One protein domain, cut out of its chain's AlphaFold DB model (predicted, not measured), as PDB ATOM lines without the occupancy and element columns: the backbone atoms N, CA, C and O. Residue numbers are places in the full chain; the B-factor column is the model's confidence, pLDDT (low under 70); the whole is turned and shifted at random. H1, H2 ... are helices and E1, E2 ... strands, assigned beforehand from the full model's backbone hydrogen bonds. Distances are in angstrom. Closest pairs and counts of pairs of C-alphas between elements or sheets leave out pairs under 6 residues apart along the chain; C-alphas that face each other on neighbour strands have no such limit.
ATOM      1  N   LYS A   4     347.970 379.588 330.781       96.62
ATOM      2  CA  LYS A   4     347.679 378.618 329.712       96.62
ATOM      3  C   LYS A   4     348.627 377.434 329.777       96.62
ATOM      4  O   LYS A   4     349.841 377.607 329.716       96.62
ATOM      5  N   VAL A   5     348.065 376.232 329.799       97.44
ATOM      6  CA  VAL A   5     348.788 375.004 329.467       97.44
ATOM      7  C   VAL A   5     348.612 374.779 327.973       97.44
ATOM      8  O   VAL A   5     347.524 374.439 327.508       97.44
ATOM      9  N   ILE A   6     349.670 375.039 327.210       97.38
ATOM     10  CA  ILE A   6     349.627 374.960 325.749       97.38
ATOM     11  C   ILE A   6     349.967 373.543 325.295       97.38
ATOM     12  O   ILE A   6     351.008 373.001 325.667       97.38
ATOM     13  N   VAL A   7     349.126 372.982 324.426       97.62
ATOM     14  CA  VAL A   7     349.414 371.744 323.694       97.62
ATOM     15  C   VAL A   7     349.409 372.053 322.201       97.62
ATOM     16  O   VAL A   7     348.386 372.442 321.638       97.62
ATOM     17  N   LEU A   8     350.565 371.897 321.555       96.81
ATOM     18  CA  LEU A   8     350.731 372.194 320.133       96.81
ATOM     19  C   LEU A   8     350.347 370.996 319.263       96.81
ATOM     20  O   LEU A   8     350.996 369.954 319.309       96.81
ATOM     21  N   MET A   9     349.316 371.154 318.445       96.69
ATOM     22  CA  MET A   9     348.933 370.233 317.381       96.69
ATOM     23  C   MET A   9     349.799 370.490 316.153       96.69
ATOM     24  O   MET A   9     349.961 371.637 315.730       96.69
ATOM     25  N   SER A  10     350.346 369.427 315.562       94.62
ATOM     26  CA  SER A  10     351.099 369.578 314.318       94.62
ATOM     27  C   SER A  10     350.164 369.982 313.182       94.62
ATOM     28  O   SER A  10     349.049 369.465 313.090       94.62
ATOM     29  N   ARG A  11     350.598 370.911 312.327       94.50
ATOM     30  CA  ARG A  11     349.876 371.263 311.094       94.50
ATOM     31  C   ARG A  11     350.115 370.246 309.995       94.50
ATOM     32  O   ARG A  11     349.178 369.888 309.292       94.50
ATOM     33  N   THR A  12     351.346 369.769 309.899       95.25
ATOM     34  CA  THR A  12     351.763 368.806 308.891       95.25
ATOM     35  C   THR A  12     352.343 367.559 309.533       95.25
ATOM     36  O   THR A  12     352.771 367.578 310.694       95.25
ATOM     37  N   PHE A  13     352.361 366.465 308.791       95.44
ATOM     38  CA  PHE A  13     353.058 365.263 309.212       95.44
ATOM     39  C   PHE A  13     354.574 365.512 309.324       95.44
ATOM     40  O   PHE A  13     355.132 366.296 308.542       95.44
ATOM     41  N   PRO A  14     355.252 364.892 310.310       91.31
ATOM     42  CA  PRO A  14     356.680 365.084 310.529       91.31
ATOM     43  C   PRO A  14     357.496 364.537 309.354       91.31
ATOM     44  O   PRO A  14     357.086 363.590 308.687       91.31
ATOM     45  N   LEU A  15     358.692 365.096 309.143       89.19
ATOM     46  CA  LEU A  15     359.592 364.709 308.044       89.19
ATOM     47  C   LEU A  15     359.949 363.213 308.039       89.19
ATOM     48  O   LEU A  15     360.204 362.641 306.989       89.19
ATOM     49  N   GLY A  16     359.943 362.578 309.211       86.94
ATOM     50  CA  GLY A  16     360.202 361.150 309.377       86.94
ATOM     51  C   GLY A  16     358.978 360.249 309.202       86.94
ATOM     52  O   GLY A  16     358.986 359.173 309.785       86.94
ATOM     53  N   SER A  17     357.940 360.679 308.478       93.00
ATOM     54  CA  SER A  17     356.747 359.881 308.139       93.00
ATOM     55  C   SER A  17     356.593 359.737 306.621       93.00
ATOM     56  O   SER A  17     357.213 360.460 305.840       93.00
ATOM     57  N   SER A  18     355.781 358.787 306.180       95.12
ATOM     58  CA  SER A  18     355.462 358.536 304.777       95.12
ATOM     59  C   SER A  18     354.668 359.679 304.146       95.12
ATOM     60  O   SER A  18     354.849 359.939 302.963       95.12
ATOM     61  N   ARG A  19     353.888 360.414 304.946       95.62
ATOM     62  CA  ARG A  19     353.089 361.578 304.525       95.62
ATOM     63  C   ARG A  19     353.754 362.920 304.838       95.62
ATOM     64  O   ARG A  19     353.082 363.935 304.995       95.62
ATOM     65  N   ALA A  20     355.076 362.929 305.008       95.25
ATOM     66  CA  ALA A  20     355.845 364.099 305.423       95.25
ATOM     67  C   ALA A  20     355.449 365.382 304.667       95.25
ATOM     68  O   ALA A  20     355.478 365.432 303.442       95.25
ATOM     69  N   GLY A  21     355.122 366.441 305.414       93.75
ATOM     70  CA  GLY A  21     354.736 367.736 304.843       93.75
ATOM     71  C   GLY A  21     353.260 367.868 304.454       93.75
ATOM     72  O   GLY A  21     352.785 368.996 304.343       93.75
ATOM     73  N   GLU A  22     352.509 366.772 304.335       96.19
ATOM     74  CA  GLU A  22     351.059 366.827 304.125       96.19
ATOM     75  C   GLU A  22     350.333 367.349 305.368       96.19
ATOM     76  O   GLU A  22     350.819 367.199 306.493       96.19
ATOM     77  N   GLU A  23     349.153 367.945 305.194       95.75
ATOM     78  CA  GLU A  23     348.351 368.436 306.316       95.75
ATOM     79  C   GLU A  23     347.771 367.287 307.159       95.75
ATOM     80  O   GLU A  23     347.213 366.321 306.642       95.75
ATOM     81  N   THR A  24     347.847 367.420 308.487       96.31
ATOM     82  CA  THR A  24     347.278 366.437 309.433       96.31
ATOM     83  C   THR A  24     345.762 366.539 309.554       96.31
ATOM     84  O   THR A  24     345.108 365.615 310.027       96.31
ATOM     85  N   GLY A  25     345.190 367.701 309.226       96.62
ATOM     86  CA  GLY A  25     343.779 367.996 309.471       96.62
ATOM     87  C   GLY A  25     343.403 368.106 310.956       96.62
ATOM     88  O   GLY A  25     342.213 368.179 311.271       96.62
ATOM     89  N   PHE A  26     344.372 368.162 311.886       97.50
ATOM     90  CA  PHE A  26     344.078 368.120 313.325       97.50
ATOM     91  C   PHE A  26     343.145 369.233 313.792       97.50
ATOM     92  O   PHE A  26     342.228 368.957 314.562       97.50
ATOM     93  N   LYS A  27     343.321 370.463 313.293       96.62
ATOM     94  CA  LYS A  27     342.441 371.590 313.624       96.62
ATOM     95  C   LYS A  27     340.974 371.271 313.324       96.62
ATOM     96  O   LYS A  27     340.158 371.356 314.233       96.62
ATOM     97  N   ALA A  28     340.671 370.851 312.095       97.00
ATOM     98  CA  ALA A  28     339.316 370.474 311.702       97.00
ATOM     99  C   ALA A  28     338.818 369.273 312.520       97.00
ATOM    100  O   ALA A  28     337.742 369.325 313.096       97.00
ATOM    101  N   SER A  29     339.640 368.231 312.683       97.56
ATOM    102  CA  SER A  29     339.233 367.033 313.431       97.56
ATOM    103  C   SER A  29     338.924 367.286 314.912       97.56
ATOM    104  O   SER A  29     338.087 366.584 315.472       97.56
ATOM    105  N   ILE A  30     339.580 368.265 315.545       97.75
ATOM    106  CA  ILE A  30     339.283 368.687 316.919       97.75
ATOM    107  C   ILE A  30     337.961 369.455 316.944       97.75
ATOM    108  O   ILE A  30     337.125 369.181 317.798       97.75
ATOM    109  N   SER A  31     337.762 370.386 316.005       96.00
ATOM    110  CA  SER A  31     336.511 371.144 315.883       96.00
ATOM    111  C   SER A  31     335.302 370.243 315.608       96.00
ATOM    112  O   SER A  31     334.240 370.481 316.169       96.00
ATOM    113  N   ASP A  32     335.484 369.174 314.828       96.31
ATOM    114  CA  ASP A  32     334.444 368.186 314.511       96.31
ATOM    115  C   ASP A  32     334.251 367.122 315.614       96.31
ATOM    116  O   ASP A  32     333.451 366.202 315.454       96.31
ATOM    117  N   GLY A  33     335.037 367.163 316.697       95.88
ATOM    118  CA  GLY A  33     334.977 366.173 317.780       95.88
ATOM    119  C   GLY A  33     335.493 364.773 317.417       95.88
ATOM    120  O   GLY A  33     335.241 363.819 318.149       95.88
ATOM    121  N   ARG A  34     336.226 364.622 316.307       97.12
ATOM    122  CA  ARG A  34     336.826 363.344 315.877       97.12
ATOM    123  C   ARG A  34     338.133 363.044 316.609       97.12
ATOM    124  O   ARG A  34     338.326 361.928 317.083       97.12
ATOM    125  N   LYS A  35     339.021 364.038 316.721       98.19
ATOM    126  CA  LYS A  35     340.213 363.960 317.577       98.19
ATOM    127  C   LYS A  35     339.815 364.468 318.953       98.19
ATOM    128  O   LYS A  35     339.472 365.637 319.085       98.19
ATOM    129  N   ILE A  36     339.867 363.598 319.957       98.12
ATOM    130  CA  ILE A  36     339.360 363.876 321.316       98.12
ATOM    131  C   ILE A  36     340.452 363.845 322.393       98.12
ATOM    132  O   ILE A  36     340.227 364.243 323.542       98.12
ATOM    133  N   HIS A  37     341.640 363.365 322.027       98.56
ATOM    134  CA  HIS A  37     342.839 363.391 322.855       98.56
ATOM    135  C   HIS A  37     344.100 363.500 321.978       98.56
ATOM    136  O   HIS A  37     344.046 363.518 320.740       98.56
ATOM    137  N   THR A  38     345.251 363.660 322.626       98.56
ATOM    138  CA  THR A  38     346.562 363.523 321.985       98.56
ATOM    139  C   THR A  38     347.488 362.676 322.841       98.56
ATOM    140  O   THR A  38     347.481 362.803 324.065       98.56
ATOM    141  N   ILE A  39     348.349 361.884 322.208       98.44
ATOM    142  CA  ILE A  39     349.414 361.162 322.913       98.44
ATOM    143  C   ILE A  39     350.708 361.983 322.948       98.44
ATOM    144  O   ILE A  39     351.090 362.613 321.959       98.44
ATOM    145  N   ARG A  40     351.381 361.996 324.105       97.88
ATOM    146  CA  ARG A  40     352.685 362.643 324.313       97.88
ATOM    147  C   ARG A  40     353.636 361.746 325.088       97.88
ATOM    148  O   ARG A  40     353.214 360.861 325.828       97.88
ATOM    149  N   ASP A  41     354.923 361.997 324.914       96.31
ATOM    150  CA  ASP A  41     355.970 361.476 325.784       96.31
ATOM    151  C   ASP A  41     355.961 362.206 327.143       96.31
ATOM    152  O   ASP A  41     355.092 363.034 327.411       96.31
ATOM    153  N   ASN A  42     356.926 361.911 328.017       96.19
ATOM    154  CA  ASN A  42     357.180 362.679 329.243       96.19
ATOM    155  C   ASN A  42     355.971 362.804 330.190       96.19
ATOM    156  O   ASN A  42     355.533 363.908 330.534       96.19
ATOM    157  N   PHE A  43     355.471 361.658 330.665       97.56
ATOM    158  CA  PHE A  43     354.305 361.573 331.555       97.56
ATOM    159  C   PHE A  43     354.366 362.557 332.732       97.56
ATOM    160  O   PHE A  43     353.430 363.324 332.926       97.56
ATOM    161  N   ALA A  44     355.475 362.591 333.482       97.38
ATOM    162  CA  ALA A  44     355.592 363.415 334.687       97.38
ATOM    163  C   ALA A  44     355.425 364.920 334.408       97.38
ATOM    164  O   ALA A  44     354.752 365.628 335.158       97.38
ATOM    165  N   VAL A  45     355.992 365.406 333.298       97.44
ATOM    166  CA  VAL A  45     355.912 366.822 332.911       97.44
ATOM    167  C   VAL A  45     354.479 367.201 332.554       97.44
ATOM    168  O   VAL A  45     353.982 368.242 332.988       97.44
ATOM    169  N   TRP A  46     353.803 366.371 331.763       98.00
ATOM    170  CA  TRP A  46     352.430 366.648 331.350       98.00
ATOM    171  C   TRP A  46     351.420 366.444 332.471       98.00
ATOM    172  O   TRP A  46     350.531 367.277 332.606       98.00
ATOM    173  N   ALA A  47     351.578 365.411 333.299       98.00
ATOM    174  CA  ALA A  47     350.738 365.194 334.473       98.00
ATOM    175  C   ALA A  47     350.759 366.425 335.390       98.00
ATOM    176  O   ALA A  47     349.704 366.986 335.672       98.00
ATOM    177  N   ASN A  48     351.948 366.945 335.721       97.06
ATOM    178  CA  ASN A  48     352.083 368.159 336.533       97.06
ATOM    179  C   ASN A  48     351.367 369.369 335.895       97.06
ATOM    180  O   ASN A  48     350.589 370.065 336.548       97.06
ATOM    181  N   LYS A  49     351.561 369.591 334.586       96.56
ATOM    182  CA  LYS A  49     350.873 370.670 333.856       96.56
ATOM    183  C   LYS A  49     349.348 370.519 333.891       96.56
ATOM    184  O   LYS A  49     348.647 371.510 334.066       96.56
ATOM    185  N   LEU A  50     348.825 369.309 333.710       97.19
ATOM    186  CA  LEU A  50     347.383 369.060 333.672       97.19
ATOM    187  C   LEU A  50     346.751 369.094 335.070       97.19
ATOM    188  O   LEU A  50     345.629 369.572 335.215       97.19
ATOM    189  N   ASP A  51     347.473 368.688 336.112       96.19
ATOM    190  CA  ASP A  51     347.023 368.844 337.497       96.19
ATOM    191  C   ASP A  51     346.911 370.316 337.905       96.19
ATOM    192  O   ASP A  51     346.021 370.674 338.676       96.19
ATOM    193  N   ALA A  52     347.739 371.201 337.341       94.81
ATOM    194  CA  ALA A  52     347.604 372.644 337.539       94.81
ATOM    195  C   ALA A  52     346.285 373.212 336.975       94.81
ATOM    196  O   ALA A  52     345.811 374.238 337.456       94.81
ATOM    197  N   ILE A  53     345.667 372.548 335.988       95.38
ATOM    198  CA  ILE A  53     344.325 372.899 335.489       95.38
ATOM    199  C   ILE A  53     343.267 372.473 336.505       95.38
ATOM    200  O   ILE A  53     342.406 373.279 336.855       95.38
ATOM    201  N   LYS A  54     343.367 371.247 337.033       91.12
ATOM    202  CA  LYS A  54     342.432 370.720 338.043       91.12
ATOM    203  C   LYS A  54     342.450 371.524 339.344       91.12
ATOM    204  O   LYS A  54     341.399 371.760 339.924       91.12
ATOM    205  N   LYS A  55     343.630 371.971 339.785       92.19
ATOM    206  CA  LYS A  55     343.808 372.813 340.985       92.19
ATOM    207  C   LYS A  55     343.248 374.234 340.827       92.19
ATOM    208  O   LYS A  55     343.198 374.973 341.803       92.19
ATOM    209  N   GLY A  56     342.831 374.618 339.620       88.69
ATOM    210  CA  GLY A  56     342.372 375.966 339.310       88.69
ATOM    211  C   GLY A  56     343.509 376.914 338.913       88.69
ATOM    212  O   GLY A  56     344.693 376.669 339.138       88.69
ATOM    213  N   GLY A  57     343.147 378.011 338.247       87.50
ATOM    214  CA  GLY A  57     344.086 379.043 337.786       87.50
ATOM    215  C   GLY A  57     344.798 378.753 336.459       87.50
ATOM    216  O   GLY A  57     345.533 379.616 335.968       87.50
ATOM    217  N   HIS A  58     344.567 377.580 335.853       96.00
ATOM    218  CA  HIS A  58     345.030 377.262 334.502       96.00
ATOM    219  C   HIS A  58     343.891 376.841 333.569       96.00
ATOM    220  O   HIS A  58     342.822 376.413 334.001       96.00
ATOM    221  N   VAL A  59     344.139 376.958 332.267       97.00
ATOM    222  CA  VAL A  59     343.254 376.489 331.196       97.00
ATOM    223  C   VAL A  59     344.057 375.742 330.137       97.00
ATOM    224  O   VAL A  59     345.184 376.138 329.815       97.00
ATOM    225  N   LEU A  60     343.487 374.674 329.576       97.81
ATOM    226  CA  LEU A  60     344.075 374.001 328.425       97.81
ATOM    227  C   LEU A  60     343.870 374.868 327.183       97.81
ATOM    228  O   LEU A  60     342.765 375.335 326.918       97.81
ATOM    229  N   SER A  61     344.932 375.067 326.414       98.06
ATOM    230  CA  SER A  61     344.906 375.792 325.147       98.06
ATOM    231  C   SER A  61     345.533 374.910 324.072       98.06
ATOM    232  O   SER A  61     346.754 374.747 324.015       98.06
ATOM    233  N   LEU A  62     344.692 374.307 323.230       98.00
ATOM    234  CA  LEU A  62     345.156 373.587 322.051       98.00
ATOM    235  C   LEU A  62     345.484 374.607 320.972       98.00
ATOM    236  O   LEU A  62     344.663 375.466 320.646       98.00
ATOM    237  N   ARG A  63     346.692 374.524 320.428       97.81
ATOM    238  CA  ARG A  63     347.198 375.496 319.461       97.81
ATOM    239  C   ARG A  63     347.836 374.813 318.279       97.81
ATOM    240  O   ARG A  63     348.267 373.675 318.381       97.81
ATOM    241  N   GLN A  64     347.963 375.533 317.181       96.19
ATOM    242  CA  GLN A  64     348.707 375.094 316.009       96.19
ATOM    243  C   GLN A  64     349.432 376.293 315.404       96.19
ATOM    244  O   GLN A  64     348.964 377.426 315.508       96.19
ATOM    245  N   TRP A  65     350.593 376.065 314.799       94.12
ATOM    246  CA  TRP A  65     351.299 377.118 314.074       94.12
ATOM    247  C   TRP A  65     350.497 377.532 312.832       94.12
ATOM    248  O   TRP A  65     350.031 376.676 312.081       94.12
ATOM    249  N   ALA A  66     350.355 378.839 312.600       91.12
ATOM    250  CA  ALA A  66     349.678 379.386 311.422       91.12
ATOM    251  C   ALA A  66     350.411 379.050 310.115       91.12
ATOM    252  O   ALA A  66     349.799 379.033 309.057       91.12
ATOM    253  N   GLY A  67     351.712 378.770 310.192       89.06
ATOM    254  CA  GLY A  67     352.579 378.446 309.066       89.06
ATOM    255  C   GLY A  67     353.709 377.520 309.508       89.06
ATOM    256  O   GLY A  67     353.459 376.478 310.119       89.06
ATOM    257  N   ARG A  68     354.956 377.908 309.228       85.38
ATOM    258  CA  ARG A  68     356.144 377.122 309.575       85.38
ATOM    259  C   ARG A  68     356.296 377.011 311.102       85.38
ATOM    260  O   ARG A  68     356.272 378.037 311.791       85.38
ATOM    261  N   PRO A  69     356.522 375.800 311.648       85.75
ATOM    262  CA  PRO A  69     356.791 375.623 313.069       85.75
ATOM    263  C   PRO A  69     357.901 376.553 313.568       85.75
ATOM    264  O   PRO A  69     358.905 376.750 312.879       85.75
ATOM    265  N   TYR A  70     357.695 377.133 314.754       86.81
ATOM    266  CA  TYR A  70     358.610 378.058 315.445       86.81
ATOM    267  C   TYR A  70     358.870 379.405 314.754       86.81
ATOM    268  O   TYR A  70     359.458 380.286 315.368       86.81
ATOM    269  N   ASN A  71     358.391 379.596 313.522       89.56
ATOM    270  CA  ASN A  71     358.647 380.782 312.699       89.56
ATOM    271  C   ASN A  71     357.350 381.485 312.275       89.56
ATOM    272  O   ASN A  71     357.306 382.226 311.299       89.56
ATOM    273  N   SER A  72     356.242 381.187 312.941       91.81
ATOM    274  CA  SER A  72     354.924 381.733 312.617       91.81
ATOM    275  C   SER A  72     354.136 381.963 313.901       91.81
ATOM    276  O   SER A  72     354.501 381.409 314.928       91.81
ATOM    277  N   PRO A  73     353.050 382.743 313.904       94.81
ATOM    278  CA  PRO A  73     352.185 382.840 315.075       94.81
ATOM    279  C   PRO A  73     351.509 381.501 315.411       94.81
ATOM    280  O   PRO A  73     351.303 380.655 314.539       94.81
ATOM    281  N   GLN A  74     351.125 381.314 316.674       96.50
ATOM    282  CA  GLN A  74     350.264 380.204 317.091       96.50
ATOM    283  C   GLN A  74     348.802 380.646 317.090       96.50
ATOM    284  O   GLN A  74     348.459 381.654 317.704       96.50
ATOM    285  N   VAL A  75     347.940 379.848 316.470       95.25
ATOM    286  CA  VAL A  75     346.487 380.025 316.478       95.25
ATOM    287  C   VAL A  75     345.882 379.067 317.497       95.25
ATOM    288  O   VAL A  75     346.226 377.885 317.532       95.25
ATOM    289  N   GLU A  76     344.996 379.583 318.345       97.19
ATOM    290  CA  GLU A  76     344.247 378.786 319.316       97.19
ATOM    291  C   GLU A  76     343.085 378.073 318.612       97.19
ATOM    292  O   GLU A  76     342.303 378.703 317.907       97.19
ATOM    293  N   ILE A  77     343.021 376.749 318.769       97.00
ATOM    294  CA  ILE A  77     341.984 375.880 318.192       97.00
ATOM    295  C   ILE A  77     340.868 375.669 319.212       97.00
ATOM    296  O   ILE A  77     339.694 375.789 318.888       97.00
ATOM    297  N   LEU A  78     341.253 375.347 320.448       96.69
ATOM    298  CA  LEU A  78     340.343 375.046 321.546       96.69
ATOM    299  C   LEU A  78     340.916 375.612 322.841       96.69
ATOM    300  O   LEU A  78     342.113 375.473 323.114       96.69
ATOM    301  N   ARG A  79     340.049 376.201 323.661       97.00
ATOM    302  CA  ARG A  79     340.351 376.583 325.038       97.00
ATOM    303  C   ARG A  79     339.308 375.962 325.957       97.00
ATOM    304  O   ARG A  79     338.131 376.257 325.801       97.00
ATOM    305  N   THR A  80     339.729 375.138 326.914       95.38
ATOM    306  CA  THR A  80     338.798 374.503 327.860       95.38
ATOM    307  C   THR A  80     339.453 374.188 329.204       95.38
ATOM    308  O   THR A  80     340.662 373.963 329.296       95.38
ATOM    309  N   LYS A  81     338.640 374.190 330.261       93.44
ATOM    310  CA  LYS A  81     338.965 373.595 331.567       93.44
ATOM    311  C   LYS A  81     338.196 372.293 331.797       93.44
ATOM    312  O   LYS A  81     338.624 371.456 332.582       93.44
ATOM    313  N   GLU A  82     337.071 372.132 331.112       92.44
ATOM    314  CA  GLU A  82     336.131 371.040 331.309       92.44
ATOM    315  C   GLU A  82     336.595 369.781 330.587       92.44
ATOM    316  O   GLU A  82     337.149 369.833 329.488       92.44
ATOM    317  N   GLY A  83     336.398 368.633 331.234       93.31
ATOM    318  CA  GLY A  83     336.781 367.332 330.689       93.31
ATOM    319  C   GLY A  83     338.291 367.087 330.604       93.31
ATOM    320  O   GLY A  83     338.697 365.965 330.310       93.31
ATOM    321  N   VAL A  84     339.140 368.074 330.903       97.31
ATOM    322  CA  VAL A  84     340.597 367.929 330.807       97.31
ATOM    323  C   VAL A  84     341.103 366.874 331.789       97.31
ATOM    324  O   VAL A  84     340.783 366.880 332.978       97.31
ATOM    325  N   GLY A  85     341.927 365.954 331.302       97.69
ATOM    326  CA  GLY A  85     342.566 364.948 332.142       97.69
ATOM    327  C   GLY A  85     343.590 364.131 331.382       97.69
ATOM    328  O   GLY A  85     343.951 364.458 330.252       97.69
ATOM    329  N   TYR A  86     344.083 363.076 332.020       98.38
ATOM    330  CA  TYR A  86     345.092 362.221 331.422       98.38
ATOM    331  C   TYR A  86     345.026 360.783 331.919       98.38
ATOM    332  O   TYR A  86     344.545 360.525 333.021       98.38
ATOM    333  N   GLN A  87     345.561 359.870 331.110       98.50
ATOM    334  CA  GLN A  87     345.829 358.476 331.464       98.50
ATOM    335  C   GLN A  87     347.251 358.118 331.017       98.50
ATOM    336  O   GLN A  87     347.748 358.648 330.020       98.50
ATOM    337  N   SER A  88     347.938 357.244 331.752       98.44
ATOM    338  CA  SER A  88     349.212 356.682 331.287       98.44
ATOM    339  C   SER A  88     348.969 355.827 330.046       98.44
ATOM    340  O   SER A  88     347.885 355.276 329.871       98.44
ATOM    341  N   THR A  89     349.956 355.696 329.166       98.44
ATOM    342  CA  THR A  89     349.855 354.748 328.054       98.44
ATOM    343  C   THR A  89     351.160 354.021 327.801       98.44
ATOM    344  O   THR A  89     352.252 354.566 327.974       98.44
ATOM    345  N   MET A  90     351.016 352.770 327.385       98.44
ATOM    346  CA  MET A  90     352.073 351.935 326.857       98.44
ATOM    347  C   MET A  90     351.625 351.419 325.492       98.44
ATOM    348  O   MET A  90     350.568 350.800 325.382       98.44
ATOM    349  N   ILE A  91     352.432 351.650 324.462       98.44
ATOM    350  CA  ILE A  91     352.166 351.181 323.104       98.44
ATOM    351  C   ILE A  91     353.370 350.360 322.669       98.44
ATOM    352  O   ILE A  91     354.491 350.865 322.620       98.44
ATOM    353  N   ARG A  92     353.148 349.083 322.378       98.12
ATOM    354  CA  ARG A  92     354.178 348.166 321.899       98.12
ATOM    355  C   ARG A  92     353.918 347.839 320.440       98.12
ATOM    356  O   ARG A  92     352.837 347.359 320.112       98.12
ATOM    357  N   TYR A  93     354.922 348.050 319.602       97.94
ATOM    358  CA  TYR A  93     354.956 347.540 318.240       97.94
ATOM    359  C   TYR A  93     355.794 346.264 318.185       97.94
ATOM    360  O   TYR A  93     356.918 346.231 318.687       97.94
ATOM    361  N   ASP A  94     355.234 345.224 317.581       96.38
ATOM    362  CA  ASP A  94     355.904 343.973 317.262       96.38
ATOM    363  C   ASP A  94     356.263 343.963 315.776       96.38
ATOM    364  O   ASP A  94     355.378 343.882 314.921       96.38
ATOM    365  N   HIS A  95     357.552 344.072 315.458       94.31
ATOM    366  CA  HIS A  95     357.986 344.143 314.064       94.31
ATOM    367  C   HIS A  95     357.758 342.823 313.322       94.31
ATOM    368  O   HIS A  95     357.203 342.826 312.226       94.31
ATOM    369  N   LYS A  96     358.105 341.692 313.951       93.00
ATOM    370  CA  LYS A  96     358.059 340.353 313.338       93.00
ATOM    371  C   LYS A  96     356.663 339.986 312.839       93.00
ATOM    372  O   LYS A  96     356.520 339.390 311.781       93.00
ATOM    373  N   ASN A  97     355.650 340.330 313.622       93.38
ATOM    374  CA  ASN A  97     354.262 339.972 313.343       93.38
ATOM    375  C   ASN A  97     353.430 341.178 312.869       93.38
ATOM    376  O   ASN A  97     352.222 341.065 312.682       93.38
ATOM    377  N   ASN A  98     354.069 342.343 312.723       91.00
ATOM    378  CA  ASN A  98     353.472 343.613 312.327       91.00
ATOM    379  C   ASN A  98     352.177 343.980 313.086       91.00
ATOM    380  O   ASN A  98     351.214 344.452 312.483       91.00
ATOM    381  N   PHE A  99     352.154 343.804 314.410       93.62
ATOM    382  CA  PHE A  99     350.999 344.166 315.243       93.62
ATOM    383  C   PHE A  99     351.350 345.186 316.322       93.62
ATOM    384  O   PHE A  99     352.502 345.323 316.739       93.62
ATOM    385  N   ILE A 100     350.329 345.906 316.788       97.38
ATOM    386  CA  ILE A 100     350.446 346.900 317.853       97.38
ATOM    387  C   ILE A 100     349.514 346.515 318.995       97.38
ATOM    388  O   ILE A 100     348.334 346.247 318.780       97.38
ATOM    389  N   VAL A 101     350.042 346.536 320.217       97.81
ATOM    390  CA  VAL A 101     349.253 346.428 321.448       97.81
ATOM    391  C   VAL A 101     349.347 347.748 322.183       97.81
ATOM    392  O   VAL A 101     350.446 348.231 322.456       97.81
ATOM    393  N   ALA A 102     348.196 348.314 322.526       98.38
ATOM    394  CA  ALA A 102     348.112 349.525 323.319       98.38
ATOM    395  C   ALA A 102     347.389 349.253 324.637       98.38
ATOM    396  O   ALA A 102     346.345 348.601 324.676       98.38
ATOM    397  N   LYS A 103     347.953 349.788 325.716       98.56
ATOM    398  CA  LYS A 103     347.337 349.865 327.035       98.56
ATOM    399  C   LYS A 103     347.223 351.337 327.423       98.56
ATOM    400  O   LYS A 103     348.191 352.088 327.267       98.56
ATOM    401  N   VAL A 104     346.057 351.760 327.897       98.56
ATOM    402  CA  VAL A 104     345.812 353.109 328.423       98.56
ATOM    403  C   VAL A 104     345.246 352.970 329.830       98.56
ATOM    404  O   VAL A 104     344.242 352.295 330.029       98.56
ATOM    405  N   GLY A 105     345.926 353.546 330.823       97.06
ATOM    406  CA  GLY A 105     345.698 353.211 332.226       97.06
ATOM    407  C   GLY A 105     345.837 351.703 332.435       97.06
ATOM    408  O   GLY A 105     346.883 351.126 332.128       97.06
ATOM    409  N   ASP A 106     344.754 351.074 332.887       94.62
ATOM    410  CA  ASP A 106     344.678 349.631 333.119       94.62
ATOM    411  C   ASP A 106     343.993 348.837 331.996       94.62
ATOM    412  O   ASP A 106     344.052 347.607 332.002       94.62
ATOM    413  N   ALA A 107     343.441 349.513 330.987       96.75
ATOM    414  CA  ALA A 107     342.682 348.892 329.907       96.75
ATOM    415  C   ALA A 107     343.531 348.641 328.653       96.75
ATOM    416  O   ALA A 107     344.298 349.502 328.211       96.75
ATOM    417  N   PHE A 108     343.359 347.469 328.037       98.12
ATOM    418  CA  PHE A 108     343.816 347.232 326.668       98.12
ATOM    419  C   PHE A 108     342.862 347.911 325.688       98.12
ATOM    420  O   PHE A 108     341.651 347.716 325.756       98.12
ATOM    421  N   VAL A 109     343.417 348.695 324.768       98.12
ATOM    422  CA  VAL A 109     342.639 349.501 323.825       98.12
ATOM    423  C   VAL A 109     342.916 349.024 322.399       98.12
ATOM    424  O   VAL A 109     344.085 348.952 322.004       98.12
ATOM    425  N   PRO A 110     341.876 348.733 321.594       98.19
ATOM    426  CA  PRO A 110     342.040 348.450 320.174       98.19
ATOM    427  C   PRO A 110     342.765 349.590 319.450       98.19
ATOM    428  O   PRO A 110     342.420 350.764 319.608       98.19
ATOM    429  N   ILE A 111     343.773 349.254 318.639       97.94
ATOM    430  CA  ILE A 111     344.629 350.262 317.998       97.94
ATOM    431  C   ILE A 111     343.853 351.179 317.047       97.94
ATOM    432  O   ILE A 111     344.121 352.376 316.998       97.94
ATOM    433  N   ASN A 112     342.845 350.646 316.352       98.00
ATOM    434  CA  ASN A 112     341.945 351.421 315.500       98.00
ATOM    435  C   ASN A 112     341.181 352.487 316.299       98.00
ATOM    436  O   ASN A 112     341.078 353.625 315.851       98.00
ATOM    437  N   THR A 113     340.697 352.151 317.497       98.31
ATOM    438  CA  THR A 113     340.026 353.096 318.394       98.31
ATOM    439  C   THR A 113     340.998 354.158 318.894       98.31
ATOM    440  O   THR A 113     340.684 355.347 318.842       98.31
ATOM    441  N   LEU A 114     342.192 353.751 319.342       98.44
ATOM    442  CA  LEU A 114     343.188 354.686 319.866       98.44
ATOM    443  C   LEU A 114     343.656 355.682 318.793       98.44
ATOM    444  O   LEU A 114     343.650 356.887 319.050       98.44
ATOM    445  N   ALA A 115     343.988 355.189 317.596       98.38
ATOM    446  CA  ALA A 115     344.409 355.998 316.453       98.38
ATOM    447  C   ALA A 115     343.297 356.946 315.982       98.38
ATOM    448  O   ALA A 115     343.526 358.149 315.856       98.38
ATOM    449  N   LYS A 116     342.065 356.434 315.828       98.38
ATOM    450  CA  LYS A 116     340.897 357.237 315.435       98.38
ATOM    451  C   LYS A 116     340.653 358.389 316.404       98.38
ATOM    452  O   LYS A 116     340.451 359.518 315.968       98.38
ATOM    453  N   ASN A 117     340.711 358.120 317.706       98.50
ATOM    454  CA  ASN A 117     340.504 359.134 318.736       98.50
ATOM    455  C   ASN A 117     341.686 360.128 318.836       98.50
ATOM    456  O   ASN A 117     341.497 361.249 319.314       98.50
ATOM    457  N   ASP A 118     342.883 359.745 318.366       98.25
ATOM    458  CA  ASP A 118     344.011 360.656 318.109       98.25
ATOM    459  C   ASP A 118     343.885 361.369 316.739       98.25
ATOM    460  O   ASP A 118     344.695 362.223 316.398       98.25
ATOM    461  N   GLY A 119     342.839 361.112 315.956       97.94
ATOM    462  CA  GLY A 119     342.618 361.765 314.664       97.94
ATOM    463  C   GLY A 119     343.537 361.271 313.544       97.94
ATOM    464  O   GLY A 119     343.789 362.025 312.607       97.94
ATOM    465  N   LEU A 120     344.040 360.038 313.639       98.00
ATOM    466  CA  LEU A 120     344.938 359.417 312.664       98.00
ATOM    467  C   LEU A 120     344.384 358.073 312.162       98.00
ATOM    468  O   LEU A 120     343.582 357.420 312.836       98.00
ATOM    469  N   SER A 121     344.834 357.647 310.979       97.38
ATOM    470  CA  SER A 121     344.728 356.247 310.543       97.38
ATOM    471  C   SER A 121     345.650 355.357 311.392       97.38
ATOM    472  O   SER A 121     346.507 355.864 312.119       97.38
ATOM    473  N   VAL A 122     345.496 354.032 311.329       97.06
ATOM    474  CA  VAL A 122     346.368 353.116 312.089       97.06
ATOM    475  C   VAL A 122     347.808 353.191 311.577       97.06
ATOM    476  O   VAL A 122     348.747 353.192 312.371       97.06
ATOM    477  N   GLU A 123     347.977 353.304 310.264       95.44
ATOM    478  CA  GLU A 123     349.257 353.420 309.573       95.44
ATOM    479  C   GLU A 123     349.962 354.726 309.952       95.44
ATOM    480  O   GLU A 123     351.105 354.696 310.415       95.44
ATOM    481  N   ASP A 124     349.255 355.855 309.854       96.94
ATOM    482  CA  ASP A 124     349.800 357.158 310.231       96.94
ATOM    483  C   ASP A 124     350.126 357.194 311.722       96.94
ATOM    484  O   ASP A 124     351.179 357.689 312.109       96.94
ATOM    485  N   PHE A 125     349.263 356.633 312.574       97.38
ATOM    486  CA  PHE A 125     349.494 356.554 314.013       97.38
ATOM    487  C   PHE A 125     350.725 355.710 314.356       97.38
ATOM    488  O   PHE A 125     351.525 356.097 315.209       97.38
ATOM    489  N   LYS A 126     350.918 354.571 313.682       96.19
ATOM    490  CA  LYS A 126     352.111 353.733 313.852       96.19
ATOM    491  C   LYS A 126     353.375 354.539 313.566       96.19
ATOM    492  O   LYS A 126     354.289 354.543 314.390       96.19
ATOM    493  N   GLU A 127     353.426 355.230 312.430       96.00
ATOM    494  CA  GLU A 127     354.579 356.064 312.087       96.00
ATOM    495  C   GLU A 127     354.721 357.275 313.011       96.00
ATOM    496  O   GLU A 127     355.838 357.667 313.347       96.00
ATOM    497  N   TRP A 128     353.603 357.828 313.484       96.12
ATOM    498  CA  TRP A 128     353.580 358.944 314.425       96.12
ATOM    499  C   TRP A 128     354.273 358.607 315.746       96.12
ATOM    500  O   TRP A 128     354.963 359.452 316.315       96.12
ATOM    501  N   ILE A 129     354.101 357.374 316.231       96.12
ATOM    502  CA  ILE A 129     354.679 356.911 317.498       96.12
ATOM    503  C   ILE A 129     356.081 356.312 317.310       96.12
ATOM    504  O   ILE A 129     356.953 356.527 318.152       96.12
ATOM    505  N   PHE A 130     356.321 355.555 316.233       95.44
ATOM    506  CA  PHE A 130     357.529 354.724 316.084       95.44
ATOM    507  C   PHE A 130     358.504 355.175 314.987       95.44
ATOM    508  O   PHE A 130     359.589 354.584 314.859       95.44
ATOM    509  N   GLY A 131     358.146 356.220 314.239       93.38
ATOM    510  CA  GLY A 131     358.838 356.679 313.037       93.38
ATOM    511  C   GLY A 131     358.461 355.867 311.796       93.38
ATOM    512  O   GLY A 131     357.874 354.788 311.899       93.38
ATOM    513  N   LYS A 132     358.807 356.381 310.612       93.44
ATOM    514  CA  LYS A 132     358.622 355.688 309.329       93.44
ATOM    515  C   LYS A 132     359.362 354.354 309.302       93.44
ATOM    516  O   LYS A 132     360.529 354.283 309.680       93.44
ATOM    517  N   ASN A 133     358.686 353.322 308.797       88.44
ATOM    518  CA  ASN A 133     359.235 351.981 308.567       88.44
ATOM    519  C   ASN A 133     360.085 351.442 309.737       88.44
ATOM    520  O   ASN A 133     361.273 351.166 309.549       88.44
ATOM    521  N   PRO A 134     359.510 351.276 310.943       89.00
ATOM    522  CA  PRO A 134     360.252 350.746 312.081       89.00
ATOM    523  C   PRO A 134     360.704 349.304 311.796       89.00
ATOM    524  O   PRO A 134     359.870 348.425 311.580       89.00
ATOM    525  N   GLN A 135     362.022 349.080 311.808       90.75
ATOM    526  CA  GLN A 135     362.670 347.790 311.496       90.75
ATOM    527  C   GLN A 135     362.867 346.887 312.724       90.75
ATOM    528  O   GLN A 135     363.476 345.826 312.645       90.75
ATOM    529  N   GLU A 136     362.377 347.316 313.884       94.75
ATOM    530  CA  GLU A 136     362.530 346.609 315.149       94.75
ATOM    531  C   GLU A 136     361.278 346.782 316.007       94.75
ATOM    532  O   GLU A 136     360.508 347.737 315.841       94.75
ATOM    533  N   SER A 137     361.066 345.839 316.926       96.62
ATOM    534  CA  SER A 137     360.016 345.959 317.933       96.62
ATOM    535  C   SER A 137     360.342 347.117 318.870       96.62
ATOM    536  O   SER A 137     361.464 347.236 319.358       96.62
ATOM    537  N   LYS A 138     359.353 347.966 319.149       97.44
ATOM    538  CA  LYS A 138     359.538 349.185 319.944       97.44
ATOM    539  C   LYS A 138     358.501 349.290 321.044       97.44
ATOM    540  O   LYS A 138     357.364 348.840 320.900       97.44
ATOM    541  N   LEU A 139     358.898 349.932 322.136       97.56
ATOM    542  CA  LEU A 139     358.028 350.251 323.255       97.56
ATOM    543  C   LEU A 139     357.983 351.761 323.450       97.56
ATOM    544  O   LEU A 139     358.996 352.387 323.743       97.56
ATOM    545  N   PHE A 140     356.791 352.326 323.342       98.19
ATOM    546  CA  PHE A 140     356.513 353.700 323.709       98.19
ATOM    547  C   PHE A 140     355.798 353.729 325.061       98.19
ATOM    548  O   PHE A 140     354.844 352.982 325.289       98.19
ATOM    549  N   LYS A 141     356.252 354.608 325.958       98.38
ATOM    550  CA  LYS A 141     355.576 354.926 327.219       98.38
ATOM    551  C   LYS A 141     355.302 356.420 327.247       98.38
ATOM    552  O   LYS A 141     356.208 357.219 327.023       98.38
ATOM    553  N   GLY A 142     354.071 356.792 327.555       98.00
ATOM    554  CA  GLY A 142     353.661 358.182 327.495       98.00
ATOM    555  C   GLY A 142     352.385 358.463 328.260       98.00
ATOM    556  O   GLY A 142     352.017 357.762 329.206       98.00
ATOM    557  N   ILE A 143     351.720 359.523 327.833       98.69
ATOM    558  CA  ILE A 143     350.498 360.044 328.420       98.69
ATOM    559  C   ILE A 143     349.484 360.325 327.316       98.69
ATOM    560  O   ILE A 143     349.816 360.908 326.283       98.69
ATOM    561  N   VAL A 144     348.242 359.920 327.545       98.69
ATOM    562  CA  VAL A 144     347.093 360.378 326.767       98.69
ATOM    563  C   VAL A 144     346.578 361.641 327.434       98.69
ATOM    564  O   VAL A 144     346.205 361.609 328.603       98.69
ATOM    565  N   ILE A 145     346.577 362.757 326.714       98.56
ATOM    566  CA  ILE A 145     346.040 364.038 327.171       98.56
ATOM    567  C   ILE A 145     344.636 364.182 326.604       98.56
ATOM    568  O   ILE A 145     344.459 364.446 325.413       98.56
ATOM    569  N   HIS A 146     343.640 364.030 327.467       98.44
ATOM    570  CA  HIS A 146     342.240 364.193 327.117       98.44
ATOM    571  C   HIS A 146     341.844 365.659 327.240       98.44
ATOM    572  O   HIS A 146     342.117 366.310 328.250       98.44
ATOM    573  N   PHE A 147     341.158 366.160 326.221       96.81
ATOM    574  CA  PHE A 147     340.550 367.493 326.219       96.81
ATOM    575  C   PHE A 147     339.018 367.426 326.119       96.81
ATOM    576  O   PHE A 147     338.366 368.419 325.818       96.81
TER     577      PHE A 147
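AT A GLANCE: This is residues 4 to 147 of the 152 residues of an uncharacterized protein of Prevotella loescheii DSM 19665 = JCM 12249 = ATCC 15930 (UniProt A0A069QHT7). Two strongly twisted sheets, one of five strands and one of three, stand as the two sides of a rough L, and helix H2 packs on both of them. H3 and H4 cover the other face of the larger sheet, H1 packs on the smaller one, and a long loop, residues 10 to 25, joins E1 to H1. The printed part has 144 residues, with four named helices and eight named strands in the order E1 H1 E2 H2 E3 E4 E5 E6 E7 H3 H4 E8. The larger sheet, E2 E8 E5 E6 E7, is antiparallel throughout, the smaller, E1 E3 E4, is mixed, and the class is mixed, helices and strands. The whole is compact, with a radius of gyration of the C-alphas of 15.2 A and spans of 47 by 36 by 25 A.

HOW THE PARTS SIT: E1, residues 4 to 9, is the parallel neighbour of E3, residues 58 to 65, with N 7 and O 61 at 3.0 A. E3 forms an antiparallel hairpin with E4, residues 74 to 80, with N 62 and O 78 at 2.8 A. Two layers are formed here, helices on one face of a sheet: H1, residues 26 to 31, and H2, residues 43 to 54, on E1 E3 E4. H1 has a height over the sheet of 8.3 A, its closest C-alphas to E4 being Lys 27 and Ile 77, 6.3 A. E2, residues 37 to 40, is antiparallel to E8, residues 138 to 146, with N 38 and O 145 at 3.0 A. E8 is antiparallel to E5, residues 85 to 94, with N 89 and O 142 at 2.9 A. E5, E6, residues 99 to 104, and E7, residues 107 to 109, make a meander, each strand the antiparallel neighbour of the one before, with N 92 and O 101 at 2.8 A and N 109 and O 102 at 2.9 A. This sheet has helices on both faces, three layers: H2 on one, H3, residues 111 to 117, and H4, residues 122 to 130, on the other. H2 lies over E8, along the strands at 6 degrees on the local plane; the C-alphas of Phe 43 and Ile 143, their closest, are 5.2 A apart. H3 and H4 touch, about perpendicular at 88 degrees, closest at the C-alphas of Ala 115 and Val 122, 5.6 A. Every O i to N i+4 pair is within hydrogen-bond range in H1, H3 and H4, and 7 of 8 in H2.

IN THESE COORDINATES: E1 begins at C-alpha 4 (347.679, 378.618, 329.712). H2 is 16.3 A long, E3 21.4 A, E5 29.0 A and E8 24.0 A, ending at C-alpha 146 (342.240, 364.193, 327.117).

THE WHOLE: The two C-alphas farthest apart, of Gly 57 and Lys 96, are 47.9 A apart. The printed part has no cut, the link E1 to H1 is long, and no printed residue is under 70.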